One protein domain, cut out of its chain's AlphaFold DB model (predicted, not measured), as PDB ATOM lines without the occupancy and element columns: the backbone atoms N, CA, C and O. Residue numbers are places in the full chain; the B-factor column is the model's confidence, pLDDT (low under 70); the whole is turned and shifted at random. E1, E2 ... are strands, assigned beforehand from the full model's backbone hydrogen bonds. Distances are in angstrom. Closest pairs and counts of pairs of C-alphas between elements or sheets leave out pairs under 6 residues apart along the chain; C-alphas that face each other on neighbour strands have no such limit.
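What this domain is: This is residues 3 to 86 of the 88 residues of an uncharacterized protein of Streptomyces sp. SID6041 (UniProt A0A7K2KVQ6). What is the main picture? One six-stranded sheet is curled like part of a barrel and folded back on itself, with E1, E2 and E3 in one leaf, E5 and E6 in the facing leaf, and E4 as the hinge. The long E1 and E2 hairpin bends within both strands, and its tip, residues 15 to 20, sticks out free. What makes up the rest? The printed part has 84 residues and no named helix; six named strands follow as E1 to E6, which is also the order across the antiparallel sheet, and the class is all strand. The whole is only just compact, close to loose, with a radius of gyration of the C-alphas of 14.0 A, and it is elongated, spanning 45 by 27 by 20 A.

How they stand to each other: How does the sheet begin? E1, residues 3 to 14, and E2, residues 21 to 35, form an antiparallel hairpin at 142 degrees, with N 11 and O 24 at 2.9 A. E3, residues 44 to 49, is antiparallel to E2 at 125 degrees, with N 33 and O 46 at 2.9 A. How does it go on? E4, residues 58 to 63, pairs with E3 over residues 58 to 60, with N 59 and O 45 at 2.9 A, and with E5, residues 68 to 76, over residues 60 to 63, with N 62 and O 69 at 2.8 A. The last strand, E6, residues 79 to 84, forms a hairpin with E5 at 152 degrees, with N 74 and O 81 at 3.0 A. What do the strands form together? They make a meander, each strand the antiparallel neighbour of the one before, and a folded sheet, bent back into two leaves that face each other. The closest C-alphas of E1 and E5, those of Phe 12 and Asp 76, are 5.3 A apart, while E2 and E6 are apart.

Where its parts are: Where does the first strand run? E1 starts with C-alpha 3 at (174.868, 275.879, 265.876), measures 29.0 A and bends by 78 degrees at residue 8. How long are the others? E2 measures 31.2 A and bends by 91 degrees at residue 29; E3 measures 16.1 A, E4 16.8 A, E5 25.9 A and E6 16.3 A. E6 ends with C-alpha 84 at (181.094, 284.959, 277.709).

The domain as a whole: How far does it reach? The two C-alphas farthest apart, those of Asp 17 and Glu 66, are 47.4 A apart. Is the trace whole and sure? The printed part has no cut and no long link. Its mean pLDDT is 79.8, and residues 53 to 56 and residue 77 are under 70.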
ATOM      1  N   ALA A   3     175.594 276.416 264.727       87.38
ATOM      2  CA  ALA A   3     174.868 275.879 265.876       87.38
ATOM      3  C   ALA A   3     175.331 276.526 267.190       87.38
ATOM      4  O   ALA A   3     176.518 276.819 267.355       87.38
ATOM      5  N   ALA A   4     174.400 276.703 268.124       83.62
ATOM      6  CA  ALA A   4     174.638 277.212 269.469       83.62
ATOM      7  C   ALA A   4     174.024 276.269 270.513       83.62
ATOM      8  O   ALA A   4     173.006 275.624 270.257       83.62
ATOM      9  N   VAL A   5     174.647 276.185 271.688       85.00
ATOM     10  CA  VAL A   5     174.152 275.395 272.822       85.00
ATOM     11  C   VAL A   5     174.189 276.264 274.069       85.00
ATOM     12  O   VAL A   5     175.225 276.837 274.403       85.00
ATOM     13  N   ALA A   6     173.061 276.334 274.768       81.81
ATOM     14  CA  ALA A   6     172.949 276.943 276.083       81.81
ATOM     15  C   ALA A   6     172.891 275.846 277.143       81.81
ATOM     16  O   ALA A   6     172.076 274.926 277.053       81.81
ATOM     17  N   THR A   7     173.719 275.961 278.179       80.81
ATOM     18  CA  THR A   7     173.667 275.072 279.343       80.81
ATOM     19  C   THR A   7     173.599 275.888 280.616       80.81
ATOM     20  O   THR A   7     174.517 276.666 280.868       80.81
ATOM     21  N   ARG A   8     172.577 275.633 281.445       75.81
ATOM     22  CA  ARG A   8     172.414 276.256 282.769       75.81
ATOM     23  C   ARG A   8     172.454 277.791 282.717       75.81
ATOM     24  O   ARG A   8     173.195 278.403 283.477       75.81
ATOM     25  N   ILE A   9     171.698 278.386 281.795       76.69
ATOM     26  CA  ILE A   9     171.491 279.837 281.761       76.69
ATOM     27  C   ILE A   9     170.211 280.132 282.538       76.69
ATOM     28  O   ILE A   9     169.163 279.586 282.197       76.69
ATOM     29  N   ASP A  10     170.286 280.996 283.545       77.56
ATOM     30  CA  ASP A  10     169.106 281.503 284.240       77.56
ATOM     31  C   ASP A  10     168.724 282.865 283.655       77.56
ATOM     32  O   ASP A  10     169.508 283.811 283.657       77.56
ATOM     33  N   THR A  11     167.513 282.952 283.112       73.44
ATOM     34  CA  THR A  11     166.943 284.194 282.575       73.44
ATOM     35  C   THR A  11     165.930 284.765 283.552       73.44
ATOM     36  O   THR A  11     165.246 284.016 284.251       73.44
ATOM     37  N   PHE A  12     165.838 286.090 283.606       74.19
ATOM     38  CA  PHE A  12     164.951 286.802 284.516       74.19
ATOM     39  C   PHE A  12     163.941 287.595 283.699       74.19
ATOM     40  O   PHE A  12     164.287 288.248 282.717       74.19
ATOM     41  N   ASP A  13     162.685 287.502 284.107       70.88
ATOM     42  CA  ASP A  13     161.551 288.212 283.528       70.88
ATOM     43  C   ASP A  13     160.616 288.643 284.667       70.88
ATOM     44  O   ASP A  13     160.822 288.257 285.820       70.88
ATOM     45  N   TYR A  14     159.567 289.403 284.371       71.94
ATOM     46  CA  TYR A  14     158.534 289.751 285.343       71.94
ATOM     47  C   TYR A  14     157.183 289.197 284.910       71.94
ATOM     48  O   TYR A  14     156.780 289.308 283.751       71.94
ATOM     49  N   ALA A  15     156.443 288.614 285.852       73.62
ATOM     50  CA  ALA A  15     155.057 288.256 285.594       73.62
ATOM     51  C   ALA A  15     154.254 289.534 285.303       73.62
ATOM     52  O   ALA A  15     154.135 290.403 286.161       73.62
ATOM     53  N   VAL A  16     153.688 289.636 284.097       70.19
ATOM     54  CA  VAL A  16     152.983 290.839 283.604       70.19
ATOM     55  C   VAL A  16     151.858 291.312 284.533       70.19
ATOM     56  O   VAL A  16     151.564 292.503 284.579       70.19
ATOM     57  N   ASP A  17     151.257 290.388 285.286       77.75
ATOM     58  CA  ASP A  17     150.121 290.666 286.167       77.75
ATOM     59  C   ASP A  17     150.521 291.070 287.598       77.75
ATOM     60  O   ASP A  17     149.744 291.742 288.276       77.75
ATOM     61  N   SER A  18     151.703 290.669 288.082       76.00
ATOM     62  CA  SER A  18     152.110 290.872 289.485       76.00
ATOM     63  C   SER A  18     153.442 291.594 289.671       76.00
ATOM     64  O   SER A  18     153.755 291.988 290.790       76.00
ATOM     65  N   PHE A  19     154.212 291.799 288.595       71.38
ATOM     66  CA  PHE A  19     155.602 292.269 288.631       71.38
ATOM     67  C   PHE A  19     156.521 291.407 289.512       71.38
ATOM     68  O   PHE A  19     157.617 291.835 289.870       71.38
ATOM     69  N   ASP A  20     156.105 290.182 289.841       79.19
ATOM     70  CA  ASP A  20     156.958 289.258 290.573       79.19
ATOM     71  C   ASP A  20     158.104 288.788 289.665       79.19
ATOM     72  O   ASP A  20     157.863 288.475 288.489       79.19
ATOM     73  N   PRO A  21     159.338 288.705 290.192       73.38
ATOM     74  CA  PRO A  21     160.471 288.199 289.437       73.38
ATOM     75  C   PRO A  21     160.255 286.723 289.102       73.38
ATOM     76  O   PRO A  21     159.986 285.886 289.968       73.38
ATOM     77  N   LEU A  22     160.398 286.398 287.823       75.38
ATOM     78  CA  LEU A  22     160.292 285.057 287.283       75.38
ATOM     79  C   LEU A  22     161.659 284.616 286.769       75.38
ATOM     80  O   LEU A  22     162.130 285.085 285.736       75.38
ATOM     81  N   VAL A  23     162.263 283.662 287.472       77.56
ATOM     82  CA  VAL A  23     163.500 283.015 287.027       77.56
ATOM     83  C   VAL A  23     163.147 281.820 286.152       77.56
ATOM     84  O   VAL A  23     162.416 280.919 286.573       77.56
ATOM     85  N   ARG A  24     163.673 281.795 284.929       76.56
ATOM     86  CA  ARG A  24     163.542 280.676 283.997       76.56
ATOM     87  C   ARG A  24     164.918 280.138 283.649       76.56
ATOM     88  O   ARG A  24     165.667 280.763 282.899       76.56
ATOM     89  N   ALA A  25     165.202 278.942 284.149       79.44
ATOM     90  CA  ALA A  25     166.327 278.163 283.668       79.44
ATOM     91  C   ALA A  25     166.072 277.760 282.212       79.44
ATOM     92  O   ALA A  25     165.025 277.188 281.892       79.44
ATOM     93  N   CYS A  26     167.036 278.018 281.338       80.88
ATOM     94  CA  CYS A  26     167.027 277.549 279.967       80.88
ATOM     95  C   CYS A  26     168.265 276.699 279.662       80.88
ATOM     96  O   CYS A  26     169.392 276.931 280.111       80.88
ATOM     97  N   THR A  27     168.032 275.615 278.932       84.94
ATOM     98  CA  THR A  27     169.059 274.720 278.400       84.94
ATOM     99  C   THR A  27     168.518 274.160 277.100       84.94
ATOM    100  O   THR A  27     167.387 273.678 277.054       84.94
ATOM    101  N   GLY A  28     169.307 274.245 276.038       87.44
ATOM    102  CA  GLY A  28     168.834 273.884 274.712       87.44
ATOM    103  C   GLY A  28     169.880 274.092 273.636       87.44
ATOM    104  O   GLY A  28     171.001 274.527 273.898       87.44
ATOM    105  N   ALA A  29     169.482 273.763 272.416       87.81
ATOM    106  CA  ALA A  29     170.251 274.027 271.217       87.81
ATOM    107  C   ALA A  29     169.509 275.048 270.356       87.81
ATOM    108  O   ALA A  29     168.294 275.203 270.468       87.81
ATOM    109  N   GLY A  30     170.249 275.716 269.488       88.38
ATOM    110  CA  GLY A  30     169.703 276.645 268.520       88.38
ATOM    111  C   GLY A  30     170.776 277.072 267.537       88.38
ATOM    112  O   GLY A  30     171.679 276.295 267.203       88.38
ATOM    113  N   THR A  31     170.690 278.309 267.072       88.19
ATOM    114  CA  THR A  31     171.567 278.832 266.028       88.19
ATOM    115  C   THR A  31     172.157 280.172 266.406       88.19
ATOM    116  O   THR A  31     171.585 280.918 267.197       88.19
ATOM    117  N   TRP A  32     173.284 280.496 265.788       88.06
ATOM    118  CA  TRP A  32     173.831 281.843 265.814       88.06
ATOM    119  C   TRP A  32     174.040 282.373 264.400       88.06
ATOM    120  O   TRP A  32     174.378 281.609 263.487       88.06
ATOM    121  N   SER A  33     173.905 283.683 264.241       87.88
ATOM    122  CA  SER A  33     174.248 284.423 263.028       87.88
ATOM    123  C   SER A  33     175.159 285.594 263.351       87.88
ATOM    124  O   SER A  33     175.117 286.157 264.439       87.88
ATOM    125  N   TYR A  34     176.042 285.928 262.419       86.19
ATOM    126  CA  TYR A  34     176.890 287.109 262.553       86.19
ATOM    127  C   TYR A  34     176.190 288.311 261.926       86.19
ATOM    128  O   TYR A  34     175.885 288.257 260.734       86.19
ATOM    129  N   ASP A  35     175.985 289.378 262.697       85.81
ATOM    130  CA  ASP A  35     175.443 290.640 262.198       85.81
ATOM    131  C   ASP A  35     176.580 291.664 262.002       85.81
ATOM    132  O   ASP A  35     177.149 292.189 262.974       85.81
ATOM    133  N   PRO A  36     177.002 291.903 260.746       82.94
ATOM    134  CA  PRO A  36     178.114 292.786 260.457       82.94
ATOM    135  C   PRO A  36     177.720 294.259 260.590       82.94
ATOM    136  O   PRO A  36     176.809 294.750 259.928       82.94
ATOM    137  N   ALA A  37     178.522 295.017 261.334       84.81
ATOM    138  CA  ALA A  37     178.361 296.464 261.480       84.81
ATOM    139  C   ALA A  37     179.583 297.239 260.957       84.81
ATOM    140  O   ALA A  37     180.584 296.666 260.517       84.81
ATOM    141  N   GLN A  38     179.535 298.573 260.986       85.12
ATOM    142  CA  GLN A  38     180.698 299.383 260.612       85.12
ATOM    143  C   GLN A  38     181.686 299.518 261.775       85.12
ATOM    144  O   GLN A  38     181.421 300.224 262.748       85.12
ATOM    145  N   GLY A  39     182.851 298.881 261.638       79.06
ATOM    146  CA  GLY A  39     183.966 298.970 262.582       79.06
ATOM    147  C   GLY A  39     184.093 297.747 263.502       79.06
ATOM    148  O   GLY A  39     183.101 297.119 263.851       79.06
ATOM    149  N   PRO A  40     185.310 297.375 263.925       73.75
ATOM    150  CA  PRO A  40     185.560 296.091 264.593       73.75
ATOM    151  C   PRO A  40     184.844 295.919 265.943       73.75
ATOM    152  O   PRO A  40     184.630 294.792 266.368       73.75
ATOM    153  N   TYR A  41     184.452 297.014 266.603       73.12
ATOM    154  CA  TYR A  41     183.811 296.997 267.926       73.12
ATOM    155  C   TYR A  41     182.286 297.139 267.893       73.12
ATOM    156  O   TYR A  41     181.662 297.198 268.946       73.12
ATOM    157  N   SER A  42     181.685 297.231 266.708       80.69
ATOM    158  CA  SER A  42     180.229 297.314 266.544       80.69
ATOM    159  C   SER A  42     179.615 296.016 266.030       80.69
ATOM    160  O   SER A  42     178.399 295.949 265.906       80.69
ATOM    161  N   GLN A  43     180.430 295.003 265.714       83.00
ATOM    162  CA  GLN A  43     179.910 293.729 265.220       83.00
ATOM    163  C   GLN A  43     179.116 293.027 266.316       83.00
ATOM    164  O   GLN A  43     179.502 293.060 267.491       83.00
ATOM    165  N   GLN A  44     178.054 292.351 265.902       85.31
ATOM    166  CA  GLN A  44     177.171 291.620 266.789       85.31
ATOM    167  C   GLN A  44     177.068 290.161 266.352       85.31
ATOM    168  O   GLN A  44     177.367 289.786 265.215       85.31
ATOM    169  N   VAL A  45     176.701 289.315 267.303       86.31
ATOM    170  CA  VAL A  45     176.297 287.940 267.025       86.31
ATOM    171  C   VAL A  45     174.914 287.762 267.604       86.31
ATOM    172  O   VAL A  45     174.725 287.937 268.808       86.31
ATOM    173  N   ASP A  46     173.980 287.382 266.745       86.69
ATOM    174  CA  ASP A  46     172.651 287.019 267.188       86.69
ATOM    175  C   ASP A  46     172.641 285.549 267.573       86.69
ATOM    176  O   ASP A  46     173.133 284.701 266.823       86.69
ATOM    177  N   VAL A  47     172.103 285.230 268.746       84.81
ATOM    178  CA  VAL A  47     172.015 283.855 269.247       84.81
ATOM    179  C   VAL A  47     170.573 283.552 269.597       84.81
ATOM    180  O   VAL A  47     170.035 284.101 270.546       84.81
ATOM    181  N   SER A  48     169.966 282.623 268.868       85.31
ATOM    182  CA  SER A  48     168.600 282.179 269.121       85.31
ATOM    183  C   SER A  48     168.619 280.750 269.646       85.31
ATOM    184  O   SER A  48     169.115 279.843 268.974       85.31
ATOM    185  N   ILE A  49     168.102 280.555 270.858       85.25
ATOM    186  CA  ILE A  49     167.931 279.245 271.491       85.25
ATOM    187  C   ILE A  49     166.452 279.095 271.830       85.25
ATOM    188  O   ILE A  49     165.959 279.815 272.688       85.25
ATOM    189  N   ASP A  50     165.762 278.125 271.228       79.75
ATOM    190  CA  ASP A  50     164.302 277.963 271.361       79.75
ATOM    191  C   ASP A  50     163.807 277.896 272.817       79.75
ATOM    192  O   ASP A  50     162.691 278.299 273.139       79.75
ATOM    193  N   ALA A  51     164.638 277.351 273.709       78.12
ATOM    194  CA  ALA A  51     164.322 277.189 275.123       78.12
ATOM    195  C   ALA A  51     164.594 278.445 275.974       78.12
ATOM    196  O   ALA A  51     164.198 278.467 277.140       78.12
ATOM    197  N   CYS A  52     165.294 279.449 275.439       77.12
ATOM    198  CA  CYS A  52     165.664 280.671 276.147       77.12
ATOM    199  C   CYS A  52     164.812 281.853 275.652       77.12
ATOM    200  O   CYS A  52     164.630 282.015 274.447       77.12
ATOM    201  N   PRO A  53     164.262 282.687 276.550       67.50
ATOM    202  CA  PRO A  53     163.579 283.911 276.145       67.50
ATOM    203  C   PRO A  53     164.532 284.902 275.454       67.50
ATOM    204  O   PRO A  53     165.738 284.891 275.691       67.50
ATOM    205  N   VAL A  54     163.937 285.808 274.669       61.03
ATOM    206  CA  VAL A  54     164.531 286.814 273.750       61.03
ATOM    207  C   VAL A  54     165.698 287.637 274.337       61.03
ATOM    208  O   VAL A  54     166.497 288.227 273.616       61.03
ATOM    209  N   ALA A  55     165.852 287.690 275.661       61.16
ATOM    210  CA  ALA A  55     166.952 288.409 276.307       61.16
ATOM    211  C   ALA A  55     168.354 287.862 275.953       61.16
ATOM    212  O   ALA A  55     169.348 288.533 276.219       61.16
ATOM    213  N   THR A  56     168.464 286.674 275.347       68.00
ATOM    214  CA  THR A  56     169.750 286.082 274.934       68.00
ATOM    215  C   THR A  56     170.224 286.492 273.537       68.00
ATOM    216  O   THR A  56     171.294 286.049 273.111       68.00
ATOM    217  N   ASP A  57     169.446 287.318 272.835       70.00
ATOM    218  CA  ASP A  57     169.494 287.370 271.378       70.00
ATOM    219  C   ASP A  57     170.629 288.212 270.804       70.00
ATOM    220  O   ASP A  57     170.996 287.957 269.670       70.00
ATOM    221  N   SER A  58     171.237 289.141 271.553       78.44
ATOM    222  CA  SER A  58     172.317 289.994 271.029       78.44
ATOM    223  C   SER A  58     173.583 289.919 271.879       78.44
ATOM    224  O   SER A  58     173.600 290.280 273.060       78.44
ATOM    225  N   TRP A  59     174.669 289.453 271.262       87.38
ATOM    226  CA  TRP A  59     175.994 289.360 271.864       87.38
ATOM    227  C   TRP A  59     176.916 290.423 271.281       87.38
ATOM    228  O   TRP A  59     177.057 290.563 270.066       87.38
ATOM    229  N   SER A  60     177.586 291.152 272.168       85.25
ATOM    230  CA  SER A  60     178.534 292.208 271.820       85.25
ATOM    231  C   SER A  60     179.973 291.702 271.836       85.25
ATOM    232  O   SER A  60     180.311 290.738 272.528       85.25
ATOM    233  N   LEU A  61     180.849 292.382 271.097       86.19
ATOM    234  CA  LEU A  61     182.286 292.131 271.132       86.19
ATOM    235  C   LEU A  61     182.985 292.928 272.240       86.19
ATOM    236  O   LEU A  61     182.734 294.113 272.440       86.19
ATOM    237  N   TYR A  62     183.937 292.287 272.909       84.06
ATOM    238  CA  TYR A  62     184.913 292.922 273.791       84.06
ATOM    239  C   TYR A  62     186.298 292.285 273.628       84.06
ATOM    240  O   TYR A  62     186.483 291.348 272.853       84.06
ATOM    241  N   GLY A  63     187.286 292.783 274.372       82.31
ATOM    242  CA  GLY A  63     188.664 292.294 274.312       82.31
ATOM    243  C   GLY A  63     189.528 293.111 273.354       82.31
ATOM    244  O   GLY A  63     189.324 294.316 273.208       82.31
ATOM    245  N   THR A  64     190.525 292.467 272.749       83.94
ATOM    246  CA  THR A  64     191.444 293.111 271.797       83.94
ATOM    247  C   THR A  64     191.201 292.609 270.383       83.94
ATOM    248  O   THR A  64     190.510 291.614 270.174       83.94
ATOM    249  N   HIS A  65     191.805 293.278 269.404       78.75
ATOM    250  CA  HIS A  65     191.719 292.861 268.010       78.75
ATOM    251  C   HIS A  65     192.324 291.464 267.769       78.75
ATOM    252  O   HIS A  65     191.818 290.708 266.946       78.75
ATOM    253  N   GLU A  66     193.374 291.087 268.506       84.81
ATOM    254  CA  GLU A  66     194.012 289.765 268.409       84.81
ATOM    255  C   GLU A  66     193.240 288.666 269.148       84.81
ATOM    256  O   GLU A  66     193.420 287.484 268.863       84.81
ATOM    257  N   SER A  67     192.408 289.042 270.121       82.81
ATOM    258  CA  SER A  67     191.645 288.108 270.946       82.81
ATOM    259  C   SER A  67     190.259 288.679 271.265       82.81
ATOM    260  O   SER A  67     189.979 288.990 272.434       82.81
ATOM    261  N   PRO A  68     189.382 288.815 270.254       82.88
ATOM    262  CA  PRO A  68     188.017 289.248 270.478       82.88
ATOM    263  C   PRO A  68     187.268 288.192 271.289       82.88
ATOM    264  O   PRO A  68     187.492 286.986 271.162       82.88
ATOM    265  N   LYS A  69     186.361 288.655 272.136       86.12
ATOM    266  CA  LYS A  69     185.475 287.825 272.939       86.12
ATOM    267  C   LYS A  69     184.049 288.300 272.733       86.12
ATOM    268  O   LYS A  69     183.814 289.493 272.582       86.12
ATOM    269  N   LEU A  70     183.108 287.366 272.751       86.31
ATOM    270  CA  LEU A  70     181.684 287.673 272.710       86.31
ATOM    271  C   LEU A  70     181.135 287.623 274.124       86.31
ATOM    272  O   LEU A  70     181.403 286.665 274.855       86.31
ATOM    273  N   PHE A  71     180.375 288.640 274.500       86.62
ATOM    274  CA  PHE A  71     179.675 288.673 275.770       86.62
ATOM    275  C   PHE A  71     178.239 289.129 275.616       86.62
ATOM    276  O   PHE A  71     177.884 289.854 274.688       86.62
ATOM    277  N   THR A  72     177.440 288.730 276.587       85.50
ATOM    278  CA  THR A  72     176.121 289.287 276.819       85.50
ATOM    279  C   THR A  72     175.898 289.386 278.319       85.50
ATOM    280  O   THR A  72     176.570 288.716 279.114       85.50
ATOM    281  N   PHE A  73     174.975 290.250 278.702       83.50
ATOM    282  CA  PHE A  73     174.488 290.317 280.061       83.50
ATOM    283  C   PHE A  73     173.140 289.606 280.097       83.50
ATOM    284  O   PHE A  73     172.243 289.945 279.332       83.50
ATOM    285  N   ILE A  74     173.002 288.621 280.975       79.75
ATOM    286  CA  ILE A  74     171.747 287.903 281.208       79.75
ATOM    287  C   ILE A  74     171.543 287.894 282.714       79.75
ATOM    288  O   ILE A  74     172.482 287.620 283.457       79.75
ATOM    289  N   GLY A  75     170.351 288.227 283.185       71.88
ATOM    290  CA  GLY A  75     170.115 288.292 284.618       71.88
ATOM    291  C   GLY A  75     169.010 289.259 284.986       71.88
ATOM    292  O   GLY A  75     168.345 289.828 284.120       71.88
ATOM    293  N   ASP A  76     168.849 289.442 286.289       70.25
ATOM    294  CA  ASP A  76     167.989 290.466 286.860       70.25
ATOM    295  C   ASP A  76     168.456 291.868 286.399       70.25
ATOM    296  O   ASP A  76     169.662 292.134 286.409       70.25
ATOM    297  N   PRO A  77     167.549 292.783 286.007       69.38
ATOM    298  CA  PRO A  77     167.899 294.151 285.624       69.38
ATOM    299  C   PRO A  77     168.717 294.940 286.659       69.38
ATOM    300  O   PRO A  77     169.492 295.820 286.273       69.38
ATOM    301  N   ASP A  78     168.567 294.628 287.948       73.44
ATOM    302  CA  ASP A  78     169.324 295.209 289.059       73.44
ATOM    303  C   ASP A  78     170.646 294.460 289.322       73.44
ATOM    304  O   ASP A  78     171.547 294.986 289.985       73.44
ATOM    305  N   SER A  79     170.801 293.235 288.804       74.62
ATOM    306  CA  SER A  79     171.983 292.389 289.006       74.62
ATOM    307  C   SER A  79     172.255 291.469 287.812       74.62
ATOM    308  O   SER A  79     172.086 290.251 287.864       74.62
ATOM    309  N   TRP A  80     172.702 292.071 286.710       77.88
ATOM    310  CA  TRP A  80     173.038 291.329 285.501       77.88
ATOM    311  C   TRP A  80     174.285 290.465 285.707       77.88
ATOM    312  O   TRP A  80     175.300 290.934 286.230       77.88
ATOM    313  N   GLU A  81     174.259 289.233 285.200       81.69
ATOM    314  CA  GLU A  81     175.443 288.384 285.124       81.69
ATOM    315  C   GLU A  81     176.093 288.478 283.739       81.69
ATOM    316  O   GLU A  81     175.427 288.542 282.703       81.69
ATOM    317  N   LEU A  82     177.428 288.484 283.713       84.25
ATOM    318  CA  LEU A  82     178.208 288.496 282.480       84.25
ATOM    319  C   LEU A  82     178.405 287.070 281.962       84.25
ATOM    320  O   LEU A  82     179.139 286.280 282.560       84.25
ATOM    321  N   TYR A  83     177.865 286.786 280.785       82.31
ATOM    322  CA  TYR A  83     178.118 285.549 280.057       82.31
ATOM    323  C   TYR A  83     179.129 285.806 278.945       82.31
ATOM    324  O   TYR A  83     179.053 286.797 278.228       82.31
ATOM    325  N   THR A  84     180.107 284.911 278.799       84.00
ATOM    326  CA  THR A  84     181.094 284.959 277.709       84.00
ATOM    327  C   THR A  84     180.973 283.698 276.874       84.00
ATOM    328  O   THR A  84     181.036 282.591 277.413       84.00
ATOM    329  N   LEU A  85     180.840 283.860 275.558       78.31
ATOM    330  CA  LEU A  85     180.737 282.734 274.644       78.31
ATOM    331  C   LEU A  85     182.115 282.090 274.516       78.31
ATOM    332  O   LEU A  85     183.123 282.764 274.284       78.31
ATOM    333  N   ARG A  86     182.159 280.772 274.682       76.75
ATOM    334  CA  ARG A  86     183.370 279.977 274.498       76.75
ATOM    335  C   ARG A  86     183.191 279.111 273.267       76.75
ATOM    336  O   ARG A  86     182.119 278.564 273.039       76.75
TER     337      ARG A  86